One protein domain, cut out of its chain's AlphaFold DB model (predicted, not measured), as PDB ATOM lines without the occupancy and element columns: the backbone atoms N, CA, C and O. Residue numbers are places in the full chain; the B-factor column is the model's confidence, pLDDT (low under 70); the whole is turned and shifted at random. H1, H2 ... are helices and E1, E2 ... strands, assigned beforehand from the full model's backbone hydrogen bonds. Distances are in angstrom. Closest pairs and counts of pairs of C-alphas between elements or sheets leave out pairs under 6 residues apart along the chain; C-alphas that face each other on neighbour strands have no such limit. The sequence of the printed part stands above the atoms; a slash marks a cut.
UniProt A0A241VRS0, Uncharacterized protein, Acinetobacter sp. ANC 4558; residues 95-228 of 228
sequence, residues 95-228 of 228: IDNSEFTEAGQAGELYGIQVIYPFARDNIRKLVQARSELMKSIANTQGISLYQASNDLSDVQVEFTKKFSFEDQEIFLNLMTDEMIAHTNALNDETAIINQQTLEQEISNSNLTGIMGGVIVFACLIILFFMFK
ATOM      1  N   ILE A  95     -23.485   4.285 109.964       50.16
ATOM      2  CA  ILE A  95     -22.232   3.581 110.186       50.16
ATOM      3  C   ILE A  95     -21.237   4.706 110.315       50.16
ATOM      4  O   ILE A  95     -20.984   5.445 109.362       50.16
ATOM      5  N   ASP A  96     -20.872   4.950 111.566       54.84
ATOM      6  CA  ASP A  96     -19.968   6.002 111.921       54.84
ATOM      7  C   ASP A  96     -18.625   5.561 111.370       54.84
ATOM      8  O   ASP A  96     -17.879   4.796 111.978       54.84
ATOM      9  N   ASN A  97     -18.357   6.011 110.151       60.19
ATOM     10  CA  ASN A  97     -17.110   5.759 109.464       60.19
ATOM     11  C   ASN A  97     -15.950   6.500 110.157       60.19
ATOM     12  O   ASN A  97     -14.826   6.448 109.651       60.19
ATOM     13  N   SER A  98     -16.175   7.162 111.308       59.91
ATOM     14  CA  SER A  98     -15.112   7.617 112.207       59.91
ATOM     15  C   SER A  98     -14.143   6.483 112.525       59.91
ATOM     16  O   SER A  98     -12.941   6.705 112.438       59.91
ATOM     17  N   GLU A  99     -14.627   5.254 112.738       64.38
ATOM     18  CA  GLU A  99     -13.763   4.099 113.009       64.38
ATOM     19  C   GLU A  99     -12.810   3.820 111.833       64.38
ATOM     20  O   GLU A  99     -11.612   3.619 112.032       64.38
ATOM     21  N   PHE A 100     -13.295   3.895 110.588       76.00
ATOM     22  CA  PHE A 100     -12.446   3.731 109.399       76.00
ATOM     23  C   PHE A 100     -11.540   4.936 109.152       76.00
ATOM     24  O   PHE A 100     -10.424   4.777 108.661       76.00
ATOM     25  N   THR A 101     -12.006   6.137 109.495       68.69
ATOM     26  CA  THR A 101     -11.234   7.380 109.383       68.69
ATOM     27  C   THR A 101     -10.060   7.377 110.359       68.69
ATOM     28  O   THR A 101      -8.955   7.774 109.996       68.69
ATOM     29  N   GLU A 102     -10.278   6.882 111.577       71.25
ATOM     30  CA  GLU A 102      -9.252   6.725 112.608       71.25
ATOM     31  C   GLU A 102      -8.300   5.565 112.295       71.25
ATOM     32  O   GLU A 102      -7.087   5.700 112.464       71.25
ATOM     33  N   ALA A 103      -8.822   4.439 111.800       75.31
ATOM     34  CA  ALA A 103      -8.017   3.266 111.464       75.31
ATOM     35  C   ALA A 103      -7.266   3.394 110.123       75.31
ATOM     36  O   ALA A 103      -6.308   2.657 109.883       75.31
ATOM     37  N   GLY A 104      -7.710   4.281 109.226       83.50
ATOM     38  CA  GLY A 104      -7.195   4.420 107.859       83.50
ATOM     39  C   GLY A 104      -7.517   3.233 106.941       83.50
ATOM     40  O   GLY A 104      -6.946   3.105 105.855       83.50
ATOM     41  N   GLN A 105      -8.404   2.329 107.363       86.56
ATOM     42  CA  GLN A 105      -8.712   1.092 106.650       86.56
ATOM     43  C   GLN A 105     -10.171   0.671 106.839       86.56
ATOM     44  O   GLN A 105     -10.731   0.821 107.919       86.56
ATOM     45  N   ALA A 106     -10.763   0.109 105.785       86.12
ATOM     46  CA  ALA A 106     -12.184  -0.238 105.676       86.12
ATOM     47  C   ALA A 106     -12.454  -1.760 105.756       86.12
ATOM     48  O   ALA A 106     -13.571  -2.225 105.539       86.12
ATOM     49  N   GLY A 107     -11.419  -2.555 106.055       88.31
ATOM     50  CA  GLY A 107     -11.465  -4.022 106.080       88.31
ATOM     51  C   GLY A 107     -10.875  -4.675 104.826       88.31
ATOM     52  O   GLY A 107     -10.273  -4.009 103.994       88.31
ATOM     53  N   GLU A 108     -11.015  -5.992 104.707       92.56
ATOM     54  CA  GLU A 108     -10.441  -6.782 103.611       92.56
ATOM     55  C   GLU A 108     -11.516  -7.198 102.599       92.56
ATOM     56  O   GLU A 108     -12.603  -7.638 102.986       92.56
ATOM     57  N   LEU A 109     -11.204  -7.085 101.306       93.31
ATOM     58  CA  LEU A 109     -12.044  -7.544 100.203       93.31
ATOM     59  C   LEU A 109     -11.170  -8.199  99.123       93.31
ATOM     60  O   LEU A 109     -10.160  -7.640  98.698       93.31
ATOM     61  N   TYR A 110     -11.553  -9.404  98.693       92.31
ATOM     62  CA  TYR A 110     -10.821 -10.217  97.706       92.31
ATOM     63  C   TYR A 110      -9.343 -10.476  98.052       92.31
ATOM     64  O   TYR A 110      -8.506 -10.587  97.158       92.31
ATOM     65  N   GLY A 111      -9.003 -10.561  99.342       88.94
ATOM     66  CA  GLY A 111      -7.615 -10.734  99.784       88.94
ATOM     67  C   GLY A 111      -6.812  -9.433  99.879       88.94
ATOM     68  O   GLY A 111      -5.610  -9.476 100.137       88.94
ATOM     69  N   ILE A 112      -7.439  -8.275  99.636       93.12
ATOM     70  CA  ILE A 112      -6.790  -6.962  99.661       93.12
ATOM     71  C   ILE A 112      -7.371  -6.107 100.786       93.12
ATOM     72  O   ILE A 112      -8.583  -5.936 100.898       93.12
ATOM     73  N   GLN A 113      -6.489  -5.513 101.591       94.19
ATOM     74  CA  GLN A 113      -6.867  -4.492 102.564       94.19
ATOM     75  C   GLN A 113      -7.373  -3.237 101.837       94.19
ATOM     76  O   GLN A 113      -6.635  -2.608 101.070       94.19
ATOM     77  N   VAL A 114      -8.619  -2.860 102.106       92.25
ATOM     78  CA  VAL A 114      -9.252  -1.634 101.617       92.25
ATOM     79  C   VAL A 114      -8.828  -0.471 102.507       92.25
ATOM     80  O   VAL A 114      -8.979  -0.533 103.729       92.25
ATOM     81  N   ILE A 115      -8.275   0.575 101.898       91.00
ATOM     82  CA  ILE A 115      -7.792   1.789 102.570       91.00
ATOM     83  C   ILE A 115      -8.905   2.840 102.564       91.00
ATOM     84  O   ILE A 115      -9.566   3.025 101.540       91.00
ATOM     85  N   TYR A 116      -9.086   3.532 103.693       85.31
ATOM     86  CA  TYR A 116     -10.053   4.621 103.843       85.31
ATOM     87  C   TYR A 116      -9.342   5.943 104.199       85.31
ATOM     88  O   TYR A 116      -8.460   5.925 105.061       85.31
ATOM     89  N   PRO A 117      -9.699   7.092 103.590       88.69
ATOM     90  CA  PRO A 117     -10.658   7.264 102.492       88.69
ATOM     91  C   PRO A 117     -10.244   6.526 101.213       88.69
ATOM     92  O   PRO A 117      -9.056   6.287 100.981       88.69
ATOM     93  N   PHE A 118     -11.222   6.157 100.382       87.31
ATOM     94  CA  PHE A 118     -10.974   5.311  99.214       87.31
ATOM     95  C   PHE A 118     -10.045   5.984  98.202       87.31
ATOM     96  O   PHE A 118     -10.393   6.963  97.540       87.31
ATOM     97  N   ALA A 119      -8.845   5.423  98.060       86.06
ATOM     98  CA  ALA A 119      -7.848   5.879  97.105       86.06
ATOM     99  C   ALA A 119      -7.888   5.038  95.826       86.06
ATOM    100  O   ALA A 119      -7.875   3.805  95.871       86.06
ATOM    101  N   ARG A 120      -7.839   5.709  94.670       84.31
ATOM    102  CA  ARG A 120      -7.928   5.080  93.343       84.31
ATOM    103  C   ARG A 120      -6.910   3.950  93.129       84.31
ATOM    104  O   ARG A 120      -7.259   2.912  92.581       84.31
ATOM    105  N   ASP A 121      -5.679   4.099  93.620       89.94
ATOM    106  CA  ASP A 121      -4.644   3.062  93.494       89.94
ATOM    107  C   ASP A 121      -4.933   1.803  94.326       89.94
ATOM    108  O   ASP A 121      -4.557   0.698  93.929       89.94
ATOM    109  N   ASN A 122      -5.602   1.939  95.475       93.19
ATOM    110  CA  ASN A 122      -6.022   0.791  96.278       93.19
ATOM    111  C   ASN A 122      -7.209   0.077  95.620       93.19
ATOM    112  O   ASN A 122      -7.187  -1.147  95.496       93.19
ATOM    113  N   ILE A 123      -8.166   0.841  95.090       91.75
ATOM    114  CA  ILE A 123      -9.287   0.310  94.306       91.75
ATOM    115  C   ILE A 123      -8.794  -0.425  93.050       91.75
ATOM    116  O   ILE A 123      -9.254  -1.527  92.763       91.75
ATOM    117  N   ARG A 124      -7.781   0.100  92.350       89.69
ATOM    118  CA  ARG A 124      -7.162  -0.584  91.203       89.69
ATOM    119  C   ARG A 124      -6.610  -1.963  91.569       89.69
ATOM    120  O   ARG A 124      -6.835  -2.925  90.838       89.69
ATOM    121  N   LYS A 125      -5.922  -2.076  92.711       94.00
ATOM    122  CA  LYS A 125      -5.429  -3.369  93.223       94.00
ATOM    123  C   LYS A 125      -6.581  -4.316  93.562       94.00
ATOM    124  O   LYS A 125      -6.490  -5.503  93.266       94.00
ATOM    125  N   LEU A 126      -7.671  -3.795  94.126       94.38
ATOM    126  CA  LEU A 126      -8.892  -4.567  94.368       94.38
ATOM    127  C   LEU A 126      -9.491  -5.123  93.073       94.38
ATOM    128  O   LEU A 126      -9.850  -6.295  93.024       94.38
ATOM    129  N   VAL A 127      -9.584  -4.310  92.019       87.25
ATOM    130  CA  VAL A 127     -10.118  -4.725  90.710       87.25
ATOM    131  C   VAL A 127      -9.259  -5.818  90.070       87.25
ATOM    132  O   VAL A 127      -9.796  -6.769  89.491       87.25
ATOM    133  N   GLN A 128      -7.934  -5.719  90.199       89.94
ATOM    134  CA  GLN A 128      -7.002  -6.759  89.756       89.94
ATOM    135  C   GLN A 128      -7.236  -8.063  90.529       89.94
ATOM    136  O   GLN A 128      -7.507  -9.095  89.914       89.94
ATOM    137  N   ALA A 129      -7.256  -7.999  91.864       91.19
ATOM    138  CA  ALA A 129      -7.505  -9.156  92.721       91.19
ATOM    139  C   ALA A 129      -8.878  -9.799  92.458       91.19
ATOM    140  O   ALA A 129      -8.978 -11.019  92.343       91.19
ATOM    141  N   ARG A 130      -9.930  -8.991  92.265       90.06
ATOM    142  CA  ARG A 130     -11.269  -9.457  91.870       90.06
ATOM    143  C   ARG A 130     -11.208 -10.242  90.563       90.06
ATOM    144  O   ARG A 130     -11.804 -11.309  90.451       90.06
ATOM    145  N   SER A 131     -10.500  -9.710  89.568       86.31
ATOM    146  CA  SER A 131     -10.394 -10.311  88.235       86.31
ATOM    147  C   SER A 131      -9.613 -11.629  88.253       86.31
ATOM    148  O   SER A 131      -9.997 -12.585  87.576       86.31
ATOM    149  N   GLU A 132      -8.540 -11.705  89.039       91.38
ATOM    150  CA  GLU A 132      -7.762 -12.930  89.253       91.38
ATOM    151  C   GLU A 132      -8.565 -13.987  90.012       91.38
ATOM    152  O   GLU A 132      -8.624 -15.147  89.591       91.38
ATOM    153  N   LEU A 133      -9.251 -13.584  91.083       88.81
ATOM    154  CA  LEU A 133     -10.097 -14.467  91.876       88.81
ATOM    155  C   LEU A 133     -11.264 -15.012  91.048       88.81
ATOM    156  O   LEU A 133     -11.527 -16.209  91.095       88.81
ATOM    157  N   MET A 134     -11.898 -14.180  90.219       85.88
ATOM    158  CA  MET A 134     -12.961 -14.596  89.297       85.88
ATOM    159  C   MET A 134     -12.488 -15.710  88.353       85.88
ATOM    160  O   MET A 134     -13.167 -16.726  88.199       85.88
ATOM    161  N   LYS A 135     -11.302 -15.549  87.750       84.56
ATOM    162  CA  LYS A 135     -10.692 -16.576  86.887       84.56
ATOM    163  C   LYS A 135     -10.380 -17.848  87.676       84.56
ATOM    164  O   LYS A 135     -10.642 -18.947  87.195       84.56
ATOM    165  N   SER A 136      -9.839 -17.703  88.882       91.06
ATOM    166  CA  SER A 136      -9.499 -18.828  89.754       91.06
ATOM    167  C   SER A 136     -10.735 -19.634  90.161       91.06
ATOM    168  O   SER A 136     -10.741 -20.856  90.020       91.06
ATOM    169  N   ILE A 137     -11.816 -18.970  90.579       80.06
ATOM    170  CA  ILE A 137     -13.096 -19.600  90.934       80.06
ATOM    171  C   ILE A 137     -13.676 -20.343  89.728       80.06
ATOM    172  O   ILE A 137     -13.988 -21.527  89.841       80.06
ATOM    173  N   ALA A 138     -13.751 -19.693  88.561       75.19
ATOM    174  CA  ALA A 138     -14.261 -20.322  87.342       75.19
ATOM    175  C   ALA A 138     -13.476 -21.596  86.983       75.19
ATOM    176  O   ALA A 138     -14.062 -22.646  86.722       75.19
ATOM    177  N   ASN A 139     -12.143 -21.533  87.054       83.75
ATOM    178  CA  ASN A 139     -11.273 -22.664  86.732       83.75
ATOM    179  C   ASN A 139     -11.353 -23.800  87.762       83.75
ATOM    180  O   ASN A 139     -11.325 -24.969  87.389       83.75
ATOM    181  N   THR A 140     -11.414 -23.472  89.053       88.62
ATOM    182  CA  THR A 140     -11.354 -24.465  90.140       88.62
ATOM    183  C   THR A 140     -12.697 -25.129  90.407       88.62
ATOM    184  O   THR A 140     -12.737 -26.320  90.706       88.62
ATOM    185  N   GLN A 141     -13.795 -24.385  90.278       84.38
ATOM    186  CA  GLN A 141     -15.150 -24.886  90.513       84.38
ATOM    187  C   GLN A 141     -15.834 -25.372  89.228       84.38
ATOM    188  O   GLN A 141     -16.920 -25.944  89.290       84.38
ATOM    189  N   GLY A 142     -15.213 -25.161  88.061       82.94
ATOM    190  CA  GLY A 142     -15.774 -25.543  86.763       82.94
ATOM    191  C   GLY A 142     -17.028 -24.750  86.383       82.94
ATOM    192  O   GLY A 142     -17.845 -25.239  85.602       82.94
ATOM    193  N   ILE A 143     -17.199 -23.552  86.949       75.19
ATOM    194  CA  ILE A 143     -18.327 -22.658  86.668       75.19
ATOM    195  C   ILE A 143     -17.951 -21.618  85.612       75.19
ATOM    196  O   ILE A 143     -16.779 -21.374  85.325       75.19
ATOM    197  N   SER A 144     -18.956 -20.973  85.023       72.81
ATOM    198  CA  SER A 144     -18.709 -19.878  84.081       72.81
ATOM    199  C   SER A 144     -18.136 -18.638  84.782       72.81
ATOM    200  O   SER A 144     -18.440 -18.370  85.945       72.81
ATOM    201  N   LEU A 145     -17.372 -17.818  84.048       65.25
ATOM    202  CA  LEU A 145     -16.898 -16.511  84.538       65.25
ATOM    203  C   LEU A 145     -18.051 -15.596  84.974       65.25
ATOM    204  O   LEU A 145     -17.888 -14.804  85.895       65.25
ATOM    205  N   TYR A 146     -19.219 -15.721  84.334       62.72
ATOM    206  CA  TYR A 146     -20.424 -14.987  84.714       62.72
ATOM    207  C   TYR A 146     -20.911 -15.378  86.115       62.72
ATOM    208  O   TYR A 146     -21.143 -14.506  86.946       62.72
ATOM    209  N   GLN A 147     -20.996 -16.680  86.407       62.47
ATOM    210  CA  GLN A 147     -21.373 -17.167  87.740       62.47
ATOM    211  C   GLN A 147     -20.348 -16.737  88.795       62.47
ATOM    212  O   GLN A 147     -20.729 -16.143  89.795       62.47
ATOM    213  N   ALA A 148     -19.052 -16.908  88.515       61.81
ATOM    214  CA  ALA A 148     -17.993 -16.443  89.409       61.81
ATOM    215  C   ALA A 148     -18.053 -14.920  89.656       61.81
ATOM    216  O   ALA A 148     -17.773 -14.455  90.758       61.81
ATOM    217  N   SER A 149     -18.425 -14.124  88.648       72.56
ATOM    218  CA  SER A 149     -18.612 -12.676  88.804       72.56
ATOM    219  C   SER A 149     -19.789 -12.336  89.715       72.56
ATOM    220  O   SER A 149     -19.677 -11.385  90.490       72.56
ATOM    221  N   ASN A 150     -20.893 -13.082  89.620       73.25
ATOM    222  CA  ASN A 150     -22.062 -12.890  90.478       73.25
ATOM    223  C   ASN A 150     -21.729 -13.225  91.934       73.25
ATOM    224  O   ASN A 150     -21.965 -12.391  92.801       73.25
ATOM    225  N   ASP A 151     -21.059 -14.352  92.186       75.19
ATOM    226  CA  ASP A 151     -20.636 -14.736  93.539       75.19
ATOM    227  C   ASP A 151     -19.744 -13.655  94.178       75.19
ATOM    228  O   ASP A 151     -19.896 -13.291  95.344       75.19
ATOM    229  N   LEU A 152     -18.818 -13.079  93.402       77.94
ATOM    230  CA  LEU A 152     -17.977 -11.976  93.875       77.94
ATOM    231  C   LEU A 152     -18.748 -10.663  94.046       77.94
ATOM    232  O   LEU A 152     -18.328  -9.829  94.852       77.94
ATOM    233  N   SER A 153     -19.835 -10.463  93.300       79.50
ATOM    234  CA  SER A 153     -20.728  -9.314  93.466       79.50
ATOM    235  C   SER A 153     -21.454  -9.385  94.804       79.50
ATOM    236  O   SER A 153     -21.497  -8.382  95.509       79.50
ATOM    237  N   ASP A 154     -21.930 -10.563  95.204       76.19
ATOM    238  CA  ASP A 154     -22.586 -10.759  96.502       76.19
ATOM    239  C   ASP A 154     -21.626 -10.446  97.659       76.19
ATOM    240  O   ASP A 154     -21.967  -9.716  98.591       76.19
ATOM    241  N   VAL A 155     -20.373 -10.906  97.554       84.12
ATOM    242  CA  VAL A 155     -19.314 -10.575  98.522       84.12
ATOM    243  C   VAL A 155     -19.042  -9.065  98.571       84.12
ATOM    244  O   VAL A 155     -18.846  -8.515  99.656       84.12
ATOM    245  N   GLN A 156     -19.045  -8.376  97.422       87.38
ATOM    246  CA  GLN A 156     -18.881  -6.918  97.374       87.38
ATOM    247  C   GLN A 156     -20.040  -6.204  98.062       87.38
ATOM    248  O   GLN A 156     -19.800  -5.289  98.842       87.38
ATOM    249  N   VAL A 157     -21.274  -6.627  97.788       79.75
ATOM    250  CA  VAL A 157     -22.488  -6.040  98.364       79.75
ATOM    251  C   VAL A 157     -22.469  -6.164  99.886       79.75
ATOM    252  O   VAL A 157     -22.698  -5.180 100.588       79.75
ATOM    253  N   GLU A 158     -22.129  -7.339 100.417       82.75
ATOM    254  CA  GLU A 158     -21.979  -7.538 101.864       82.75
ATOM    255  C   GLU A 158     -20.853  -6.687 102.464       82.75
ATOM    256  O   GLU A 158     -20.972  -6.176 103.579       82.75
ATOM    257  N   PHE A 159     -19.762  -6.487 101.726       87.81
ATOM    258  CA  PHE A 159     -18.682  -5.607 102.156       87.81
ATOM    259  C   PHE A 159     -19.120  -4.136 102.201       87.81
ATOM    260  O   PHE A 159     -18.871  -3.461 103.199       87.81
ATOM    261  N   THR A 160     -19.803  -3.641 101.167       84.75
ATOM    262  CA  THR A 160     -20.196  -2.226 101.059       84.75
ATOM    263  C   THR A 160     -21.316  -1.838 102.011       84.75
ATOM    264  O   THR A 160     -21.381  -0.682 102.416       84.75
ATOM    265  N   LYS A 161     -22.145  -2.791 102.456       84.06
ATOM    266  CA  LYS A 161     -23.153  -2.564 103.510       84.06
ATOM    267  C   LYS A 161     -22.564  -2.021 104.815       84.06
ATOM    268  O   LYS A 161     -23.311  -1.497 105.631       84.06
ATOM    269  N   LYS A 162     -21.245  -2.136 105.013       82.81
ATOM    270  CA  LYS A 162     -20.515  -1.582 106.160       82.81
ATOM    271  C   LYS A 162     -20.262  -0.077 106.061       82.81
ATOM    272  O   LYS A 162     -19.716   0.479 107.000       82.81
ATOM    273  N   PHE A 163     -20.588   0.582 104.955       78.31
ATOM    274  CA  PHE A 163     -20.313   2.006 104.771       78.31
ATOM    275  C   PHE A 163     -21.588   2.844 104.816       78.31
ATOM    276  O   PHE A 163     -22.681   2.355 104.522       78.31
ATOM    277  N   SER A 164     -21.434   4.136 105.119       78.31
ATOM    278  CA  SER A 164     -22.459   5.144 104.842       78.31
ATOM    279  C   SER A 164     -22.873   5.116 103.362       78.31
ATOM    280  O   SER A 164     -22.067   4.768 102.501       78.31
ATOM    281  N   PHE A 165     -24.108   5.508 103.038       73.25
ATOM    282  CA  PHE A 165     -24.576   5.541 101.643       73.25
ATOM    283  C   PHE A 165     -23.692   6.399 100.723       73.25
ATOM    284  O   PHE A 165     -23.461   6.034  99.575       73.25
ATOM    285  N   GLU A 166     -23.164   7.508 101.242       75.44
ATOM    286  CA  GLU A 166     -22.263   8.402 100.507       75.44
ATOM    287  C   GLU A 166     -20.933   7.699 100.182       75.44
ATOM    288  O   GLU A 166     -20.455   7.733  99.050       75.44
ATOM    289  N   ASP A 167     -20.378   6.967 101.144       79.44
ATOM    290  CA  ASP A 167     -19.150   6.193 100.951       79.44
ATOM    291  C   ASP A 167     -19.364   4.948 100.079       79.44
ATOM    292  O   ASP A 167     -18.474   4.578  99.312       79.44
ATOM    293  N   GLN A 168     -20.544   4.322 100.137       82.06
ATOM    294  CA  GLN A 168     -20.922   3.253  99.208       82.06
ATOM    295  C   GLN A 168     -20.894   3.758  97.767       82.06
ATOM    296  O   GLN A 168     -20.283   3.122  96.911       82.06
ATOM    297  N   GLU A 169     -21.506   4.914  97.502       77.75
ATOM    298  CA  GLU A 169     -21.514   5.525  96.172       77.75
ATOM    299  C   GLU A 169     -20.089   5.831  95.687       77.75
ATOM    300  O   GLU A 169     -19.729   5.465  94.566       77.75
ATOM    301  N   ILE A 170     -19.246   6.428  96.536       81.50
ATOM    302  CA  ILE A 170     -17.842   6.717  96.198       81.50
ATOM    303  C   ILE A 170     -17.085   5.427  95.868       81.50
ATOM    304  O   ILE A 170     -16.407   5.352  94.840       81.50
ATOM    305  N   PHE A 171     -17.198   4.405  96.719       88.75
ATOM    306  CA  PHE A 171     -16.526   3.125  96.520       88.75
ATOM    307  C   PHE A 171     -16.963   2.450  95.217       88.75
ATOM    308  O   PHE A 171     -16.116   2.027  94.428       88.75
ATOM    309  N   LEU A 172     -18.274   2.370  94.974       83.69
ATOM    310  CA  LEU A 172     -18.838   1.715  93.795       83.69
ATOM    311  C   LEU A 172     -18.457   2.450  92.508       83.69
ATOM    312  O   LEU A 172     -18.016   1.800  91.563       83.69
ATOM    313  N   ASN A 173     -18.524   3.784  92.491       77.25
ATOM    314  CA  ASN A 173     -18.104   4.580  91.338       77.25
ATOM    315  C   ASN A 173     -16.617   4.372  91.018       77.25
ATOM    316  O   ASN A 173     -16.260   4.137  89.863       77.25
ATOM    317  N   LEU A 174     -15.744   4.379  92.034       80.38
ATOM    318  CA  LEU A 174     -14.318   4.107  91.836       80.38
ATOM    319  C   LEU A 174     -14.064   2.680  91.333       80.38
ATOM    320  O   LEU A 174     -13.221   2.484  90.456       80.38
ATOM    321  N   MET A 175     -14.774   1.685  91.872       82.75
ATOM    322  CA  MET A 175     -14.680   0.296  91.414       82.75
ATOM    323  C   MET A 175     -15.110   0.165  89.952       82.75
ATOM    324  O   MET A 175     -14.398  -0.460  89.168       82.75
ATOM    325  N   THR A 176     -16.231   0.774  89.557       77.25
ATOM    326  CA  THR A 176     -16.711   0.776  88.167       77.25
ATOM    327  C   THR A 176     -15.705   1.435  87.228       77.25
ATOM    328  O   THR A 176     -15.338   0.832  86.217       77.25
ATOM    329  N   ASP A 177     -15.208   2.622  87.575       68.50
ATOM    330  CA  ASP A 177     -14.208   3.344  86.785       68.50
ATOM    331  C   ASP A 177     -12.945   2.506  86.556       68.50
ATOM    332  O   ASP A 177     -12.452   2.391  85.431       68.50
ATOM    333  N   GLU A 178     -12.413   1.898  87.618       82.81
ATOM    334  CA  GLU A 178     -11.198   1.089  87.527       82.81
ATOM    335  C   GLU A 178     -11.457  -0.270  86.858       82.81
ATOM    336  O   GLU A 178     -10.573  -0.771  86.167       82.81
ATOM    337  N   MET A 179     -12.660  -0.849  86.953       76.31
ATOM    338  CA  MET A 179     -13.046  -2.037  86.173       76.31
ATOM    339  C   MET A 179     -13.091  -1.747  84.672       76.31
ATOM    340  O   MET A 179     -12.601  -2.557  83.878       76.31
ATOM    341  N   ILE A 180     -13.639  -0.597  84.272       70.06
ATOM    342  CA  ILE A 180     -13.638  -0.149  82.874       70.06
ATOM    343  C   ILE A 180     -12.196   0.074  82.410       70.06
ATOM    344  O   ILE A 180     -11.801  -0.451  81.369       70.06
ATOM    345  N   ALA A 181     -11.388   0.786  83.200       72.81
ATOM    346  CA  ALA A 181      -9.984   1.039  82.879       72.81
ATOM    347  C   ALA A 181      -9.172  -0.259  82.749       72.81
ATOM    348  O   ALA A 181      -8.427  -0.426  81.786       72.81
ATOM    349  N   HIS A 182      -9.354  -1.204  83.672       73.38
ATOM    350  CA  HIS A 182      -8.698  -2.509  83.645       73.38
ATOM    351  C   HIS A 182      -9.127  -3.347  82.433       73.38
ATOM    352  O   HIS A 182      -8.291  -3.968  81.783       73.38
ATOM    353  N   THR A 183     -10.416  -3.333  82.085       70.62
ATOM    354  CA  THR A 183     -10.925  -4.030  80.892       70.62
ATOM    355  C   THR A 183     -10.335  -3.440  79.613       70.62
ATOM    356  O   THR A 183      -9.910  -4.186  78.733       70.62
ATOM    357  N   ASN A 184     -10.252  -2.112  79.521       69.19
ATOM    358  CA  ASN A 184      -9.633  -1.436  78.383       69.19
ATOM    359  C   ASN A 184      -8.142  -1.776  78.273       69.19
ATOM    360  O   ASN A 184      -7.696  -2.150  77.195       69.19
ATOM    361  N   ALA A 185      -7.403  -1.752  79.386       75.06
ATOM    362  CA  ALA A 185      -5.990  -2.131  79.402       75.06
ATOM    363  C   ALA A 185      -5.767  -3.581  78.935       75.06
ATOM    364  O   ALA A 185      -4.889  -3.832  78.115       75.06
ATOM    365  N   LEU A 186      -6.599  -4.530  79.386       72.12
ATOM    366  CA  LEU A 186      -6.526  -5.923  78.930       72.12
ATOM    367  C   LEU A 186      -6.840  -6.071  77.438       72.12
ATOM    368  O   LEU A 186      -6.211  -6.881  76.753       72.12
ATOM    369  N   ASN A 187      -7.808  -5.312  76.923       70.19
ATOM    370  CA  ASN A 187      -8.135  -5.318  75.500       70.19
ATOM    371  C   ASN A 187      -6.981  -4.754  74.663       70.19
ATOM    372  O   ASN A 187      -6.632  -5.349  73.642       70.19
ATOM    373  N   ASP A 188      -6.359  -3.666  75.115       75.50
ATOM    374  CA  ASP A 188      -5.209  -3.049  74.454       75.50
ATOM    375  C   ASP A 188      -3.995  -3.992  74.453       75.50
ATOM    376  O   ASP A 188      -3.384  -4.220  73.408       75.50
ATOM    377  N   GLU A 189      -3.683  -4.624  75.590       73.94
ATOM    378  CA  GLU A 189      -2.629  -5.644  75.680       73.94
ATOM    379  C   GLU A 189      -2.911  -6.836  74.758       73.94
ATOM    380  O   GLU A 189      -2.020  -7.300  74.044       73.94
ATOM    381  N   THR A 190      -4.159  -7.304  74.709       68.75
ATOM    382  CA  THR A 190      -4.567  -8.402  73.822       68.75
ATOM    383  C   THR A 190      -4.418  -8.012  72.351       68.75
ATOM    384  O   THR A 190      -3.953  -8.818  71.543       68.75
ATOM    385  N   ALA A 191      -4.766  -6.776  71.985       69.94
ATOM    386  CA  ALA A 191      -4.585  -6.267  70.629       69.94
ATOM    387  C   ALA A 191      -3.099  -6.225  70.237       69.94
ATOM    388  O   ALA A 191      -2.747  -6.670  69.143       69.94
ATOM    389  N   ILE A 192      -2.227  -5.778  71.146       76.94
ATOM    390  CA  ILE A 192      -0.771  -5.765  70.942       76.94
ATOM    391  C   ILE A 192      -0.230  -7.192  70.771       76.94
ATOM    392  O   ILE A 192       0.514  -7.447  69.825       76.94
ATOM    393  N   ILE A 193      -0.618  -8.136  71.634       70.94
ATOM    394  CA  ILE A 193      -0.181  -9.542  71.549       70.94
ATOM    395  C   ILE A 193      -0.643 -10.181  70.235       70.94
ATOM    396  O   ILE A 193       0.135 -10.874  69.574       70.94
ATOM    397  N   ASN A 194      -1.887  -9.935  69.821       64.50
ATOM    398  CA  ASN A 194      -2.408 -10.436  68.552       64.50
ATOM    399  C   ASN A 194      -1.635  -9.854  67.366       64.50
ATOM    400  O   ASN A 194      -1.286 -10.593  66.448       64.50
ATOM    401  N   GLN A 195      -1.314  -8.558  67.397       72.81
ATOM    402  CA  GLN A 195      -0.503  -7.930  66.359       72.81
ATOM    403  C   GLN A 195       0.907  -8.532  66.303       72.81
ATOM    404  O   GLN A 195       1.366  -8.893  65.223       72.81
ATOM    405  N   GLN A 196       1.569  -8.712  67.448       76.06
ATOM    406  CA  GLN A 196       2.889  -9.347  67.516       76.06
ATOM    407  C   GLN A 196       2.858 -10.791  67.002       76.06
ATOM    408  O   GLN A 196       3.756 -11.204  66.270       76.06
ATOM    409  N   THR A 197       1.809 -11.547  67.334       68.00
ATOM    410  CA  THR A 197       1.628 -12.926  66.857       68.00
ATOM    411  C   THR A 197       1.435 -12.957  65.341       68.00
ATOM    412  O   THR A 197       2.101 -13.733  64.662       68.00
ATOM    413  N   LEU A 198       0.606 -12.063  64.789       70.88
ATOM    414  CA  LEU A 198       0.416 -11.926  63.342       70.88
ATOM    415  C   LEU A 198       1.714 -11.527  62.627       70.88
ATOM    416  O   LEU A 198       2.057 -12.111  61.602       70.88
ATOM    417  N   GLU A 199       2.466 -10.564  63.162       73.69
ATOM    418  CA  GLU A 199       3.767 -10.162  62.612       73.69
ATOM    419  C   GLU A 199       4.768 -11.326  62.630       73.69
ATOM    420  O   GLU A 199       5.490 -11.548  61.651       73.69
ATOM    421  N   GLN A 200       4.776 -12.120  63.702       70.06
ATOM    422  CA  GLN A 200       5.628 -13.298  63.828       70.06
ATOM    423  C   GLN A 200       5.207 -14.428  62.876       70.06
ATOM    424  O   GLN A 200       6.072 -15.063  62.271       70.06
ATOM    425  N   GLU A 201       3.907 -14.655  62.678       66.19
ATOM    426  CA  GLU A 201       3.381 -15.604  61.690       66.19
ATOM    427  C   GLU A 201       3.724 -15.183  60.256       66.19
ATOM    428  O   GLU A 201       4.191 -16.010  59.469       66.19
ATOM    429  N   ILE A 202       3.580 -13.898  59.918       69.31
ATOM    430  CA  ILE A 202       3.974 -13.350  58.609       69.31
ATOM    431  C   ILE A 202       5.485 -13.507  58.399       69.31
ATOM    432  O   ILE A 202       5.921 -13.948  57.331       69.31
ATOM    433  N   SER A 203       6.295 -13.195  59.413       69.50
ATOM    434  CA  SER A 203       7.749 -13.375  59.373       69.50
ATOM    435  C   SER A 203       8.139 -14.844  59.167       69.50
ATOM    436  O   SER A 203       8.930 -15.156  58.274       69.50
ATOM    437  N   ASN A 204       7.545 -15.766  59.929       66.38
ATOM    438  CA  ASN A 204       7.799 -17.204  59.796       66.38
ATOM    439  C   ASN A 204       7.335 -17.760  58.441       66.38
ATOM    440  O   ASN A 204       8.024 -18.597  57.848       66.38
ATOM    441  N   SER A 205       6.204 -17.280  57.921       64.88
ATOM    442  CA  SER A 205       5.696 -17.640  56.594       64.88
ATOM    443  C   SER A 205       6.659 -17.190  55.488       64.88
ATOM    444  O   SER A 205       7.057 -17.995  54.641       64.88
ATOM    445  N   ASN A 206       7.142 -15.947  55.552       65.38
ATOM    446  CA  ASN A 206       8.133 -15.424  54.608       65.38
ATOM    447  C   ASN A 206       9.463 -16.190  54.678       65.38
ATOM    448  O   ASN A 206      10.029 -16.524  53.636       65.38
ATOM    449  N   LEU A 207       9.947 -16.525  55.880       61.25
ATOM    450  CA  LEU A 207      11.170 -17.313  56.060       61.25
ATOM    451  C   LEU A 207      11.038 -18.714  55.438       61.25
ATOM    452  O   LEU A 207      11.942 -19.177  54.739       61.25
ATOM    453  N   THR A 208       9.887 -19.361  55.637       59.00
ATOM    454  CA  THR A 208       9.577 -20.682  55.068       59.00
ATOM    455  C   THR A 208       9.501 -20.626  53.540       59.00
ATOM    456  O   THR A 208      10.057 -21.493  52.861       59.00
ATOM    457  N   GLY A 209       8.889 -19.577  52.981       57.81
ATOM    458  CA  GLY A 209       8.836 -19.342  51.537       57.81
ATOM    459  C   GLY A 209      10.216 -19.112  50.913       57.81
ATOM    460  O   GLY A 209      10.532 -19.701  49.877       57.81
ATOM    461  N   ILE A 210      11.072 -18.319  51.566       61.34
ATOM    462  CA  ILE A 210      12.447 -18.058  51.108       61.34
ATOM    463  C   ILE A 210      13.292 -19.338  51.173       61.34
ATOM    464  O   ILE A 210      13.952 -19.676  50.191       61.34
ATOM    465  N   MET A 211      13.245 -20.089  52.280       52.81
ATOM    466  CA  MET A 211      13.985 -21.356  52.393       52.81
ATOM    467  C   MET A 211      13.506 -22.393  51.371       52.81
ATOM    468  O   MET A 211      14.336 -23.040  50.731       52.81
ATOM    469  N   GLY A 212      12.192 -22.516  51.152       52.75
ATOM    470  CA  GLY A 212      11.632 -23.401  50.128       52.75
ATOM    471  C   GLY A 212      12.093 -23.032  48.716       52.75
ATOM    472  O   GLY A 212      12.523 -23.904  47.957       52.75
ATOM    473  N   GLY A 213      12.088 -21.739  48.378       61.41
ATOM    474  CA  GLY A 213      12.562 -21.239  47.085       61.41
ATOM    475  C   GLY A 213      14.052 -21.499  46.845       61.41
ATOM    476  O   GLY A 213      14.430 -21.949  45.762       61.41
ATOM    477  N   VAL A 214      14.896 -21.290  47.859       67.94
ATOM    478  CA  VAL A 214      16.346 -21.547  47.776       67.94
ATOM    479  C   VAL A 214      16.640 -23.034  47.568       67.94
ATOM    480  O   VAL A 214      17.480 -23.376  46.737       67.94
ATOM    481  N   ILE A 215      15.927 -23.925  48.264       69.69
ATOM    482  CA  ILE A 215      16.099 -25.379  48.119       69.69
ATOM    483  C   ILE A 215      15.713 -25.835  46.708       69.69
ATOM    484  O   ILE A 215      16.473 -26.556  46.063       69.69
ATOM    485  N   VAL A 216      14.563 -25.387  46.196       69.19
ATOM    486  CA  VAL A 216      14.110 -25.747  44.842       69.19
ATOM    487  C   VAL A 216      15.080 -25.218  43.784       69.19
ATOM    488  O   VAL A 216      15.448 -25.951  42.866       69.19
ATOM    489  N   PHE A 217      15.549 -23.979  43.931       71.38
ATOM    490  CA  PHE A 217      16.512 -23.384  43.006       71.38
ATOM    491  C   PHE A 217      17.862 -24.119  43.017       71.38
ATOM    492  O   PHE A 217      18.414 -24.403  41.955       71.38
ATOM    493  N   ALA A 218      18.361 -24.512  44.193       65.44
ATOM    494  CA  ALA A 218      19.580 -25.311  44.317       65.44
ATOM    495  C   ALA A 218      19.437 -26.693  43.655       65.44
ATOM    496  O   ALA A 218      20.325 -27.113  42.912       65.44
ATOM    497  N   CYS A 219      18.302 -27.373  43.846       68.31
ATOM    498  CA  CYS A 219      18.008 -28.645  43.182       68.31
ATOM    499  C   CYS A 219      17.957 -28.505  41.653       68.31
ATOM    500  O   CYS A 219      18.499 -29.350  40.942       68.31
ATOM    501  N   LEU A 220      17.354 -27.431  41.136       72.62
ATOM    502  CA  LEU A 220      17.296 -27.160  39.697       72.62
ATOM    503  C   LEU A 220      18.678 -26.872  39.103       72.62
ATOM    504  O   LEU A 220      18.981 -27.362  38.017       72.62
ATOM    505  N   ILE A 221      19.534 -26.134  39.816       73.56
ATOM    506  CA  ILE A 221      20.925 -25.906  39.399       73.56
ATOM    507  C   ILE A 221      21.692 -27.228  39.350       73.56
ATOM    508  O   ILE A 221      22.354 -27.509  38.354       73.56
ATOM    509  N   ILE A 222      21.589 -28.060  40.388       70.19
ATOM    510  CA  ILE A 222      22.272 -29.362  40.431       70.19
ATOM    511  C   ILE A 222      21.806 -30.253  39.274       70.19
ATOM    512  O   ILE A 222      22.639 -30.818  38.568       70.19
ATOM    513  N   LEU A 223      20.495 -30.328  39.021       68.44
ATOM    514  CA  LEU A 223      19.946 -31.069  37.883       68.44
ATOM    515  C   LEU A 223      20.466 -30.524  36.546       68.44
ATOM    516  O   LEU A 223      20.867 -31.301  35.685       68.44
ATOM    517  N   PHE A 224      20.536 -29.203  36.381       70.50
ATOM    518  CA  PHE A 224      21.080 -28.582  35.174       70.50
ATOM    519  C   PHE A 224      22.559 -28.935  34.935       70.50
ATOM    520  O   PHE A 224      22.963 -29.116  33.789       70.50
ATOM    521  N   PHE A 225      23.359 -29.075  35.996       65.31
ATOM    522  CA  PHE A 225      24.755 -29.517  35.895       65.31
ATOM    523  C   PHE A 225      24.913 -31.030  35.685       65.31
ATOM    524  O   PHE A 225      25.919 -31.443  35.119       65.31
ATOM    525  N   MET A 226      23.954 -31.856  36.111       60.03
ATOM    526  CA  MET A 226      23.989 -33.312  35.904       60.03
ATOM    527  C   MET A 226      23.538 -33.752  34.504       60.03
ATOM    528  O   MET A 226      23.921 -34.829  34.056       60.03
ATOM    529  N   PHE A 227      22.714 -32.949  33.825       57.59
ATOM    530  CA  PHE A 227      22.188 -33.237  32.481       57.59
ATOM    531  C   PHE A 227      22.948 -32.517  31.350       57.59
ATOM    532  O   PHE A 227      22.439 -32.417  30.231       57.59
ATOM    533  N   LYS A 228      24.158 -32.025  31.629       46.84
ATOM    534  CA  LYS A 228      25.058 -31.372  30.671       46.84
ATOM    535  C   LYS A 228      26.336 -32.186  30.510       46.84
ATOM    536  O   LYS A 228      26.822 -32.259  29.362       46.84
TER     537      LYS A 228
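What this domain is: This is residues 95 to 228 of the 228 residues of an uncharacterized protein of Acinetobacter sp. ANC 4558 (UniProt A0A241VRS0). A small head, in which the antiparallel strand hairpin E1 E2 packs on H2, and H3 folds back from the end of H2 to make a V with it, sits at one end of one very long helix, H4. H4 starts beside this head, crosses H2, and sticks out with residues 184 to 226. The 134 printed residues, mostly helix, run H1, E1, E2, H2, H3, H4. The whole is extended, radius of gyration of the C-alphas 27.5 A, spanning 100 by 30 by 20 A.

How they stand to each other: In the hairpin of E1, residues 105 to 109, and E2, residues 112 to 115, N 106 and O 114 are within hydrogen-bond range at 2.8 A. H2, residues 120 to 141, touches H3, residues 145 to 160, closest at C-alphas Met 134 and Ala 148, 5.4 A. H2 touches H4, residues 165 to 226, at a steep tilt of 64 degrees. H1, residues 98 to 103, is apart from H2. In H1 to H4 every O i to N i+4 pair is within range.

Where its parts are: H4, 90.5 A long, ends at C-alpha 226 (23.989, -33.312, 35.904); H1 begins at C-alpha 98 (-15.112, 7.617, 112.207).

The domain as a whole: The printed part has no cut; residues 201 to 216 are under pLDDT 70.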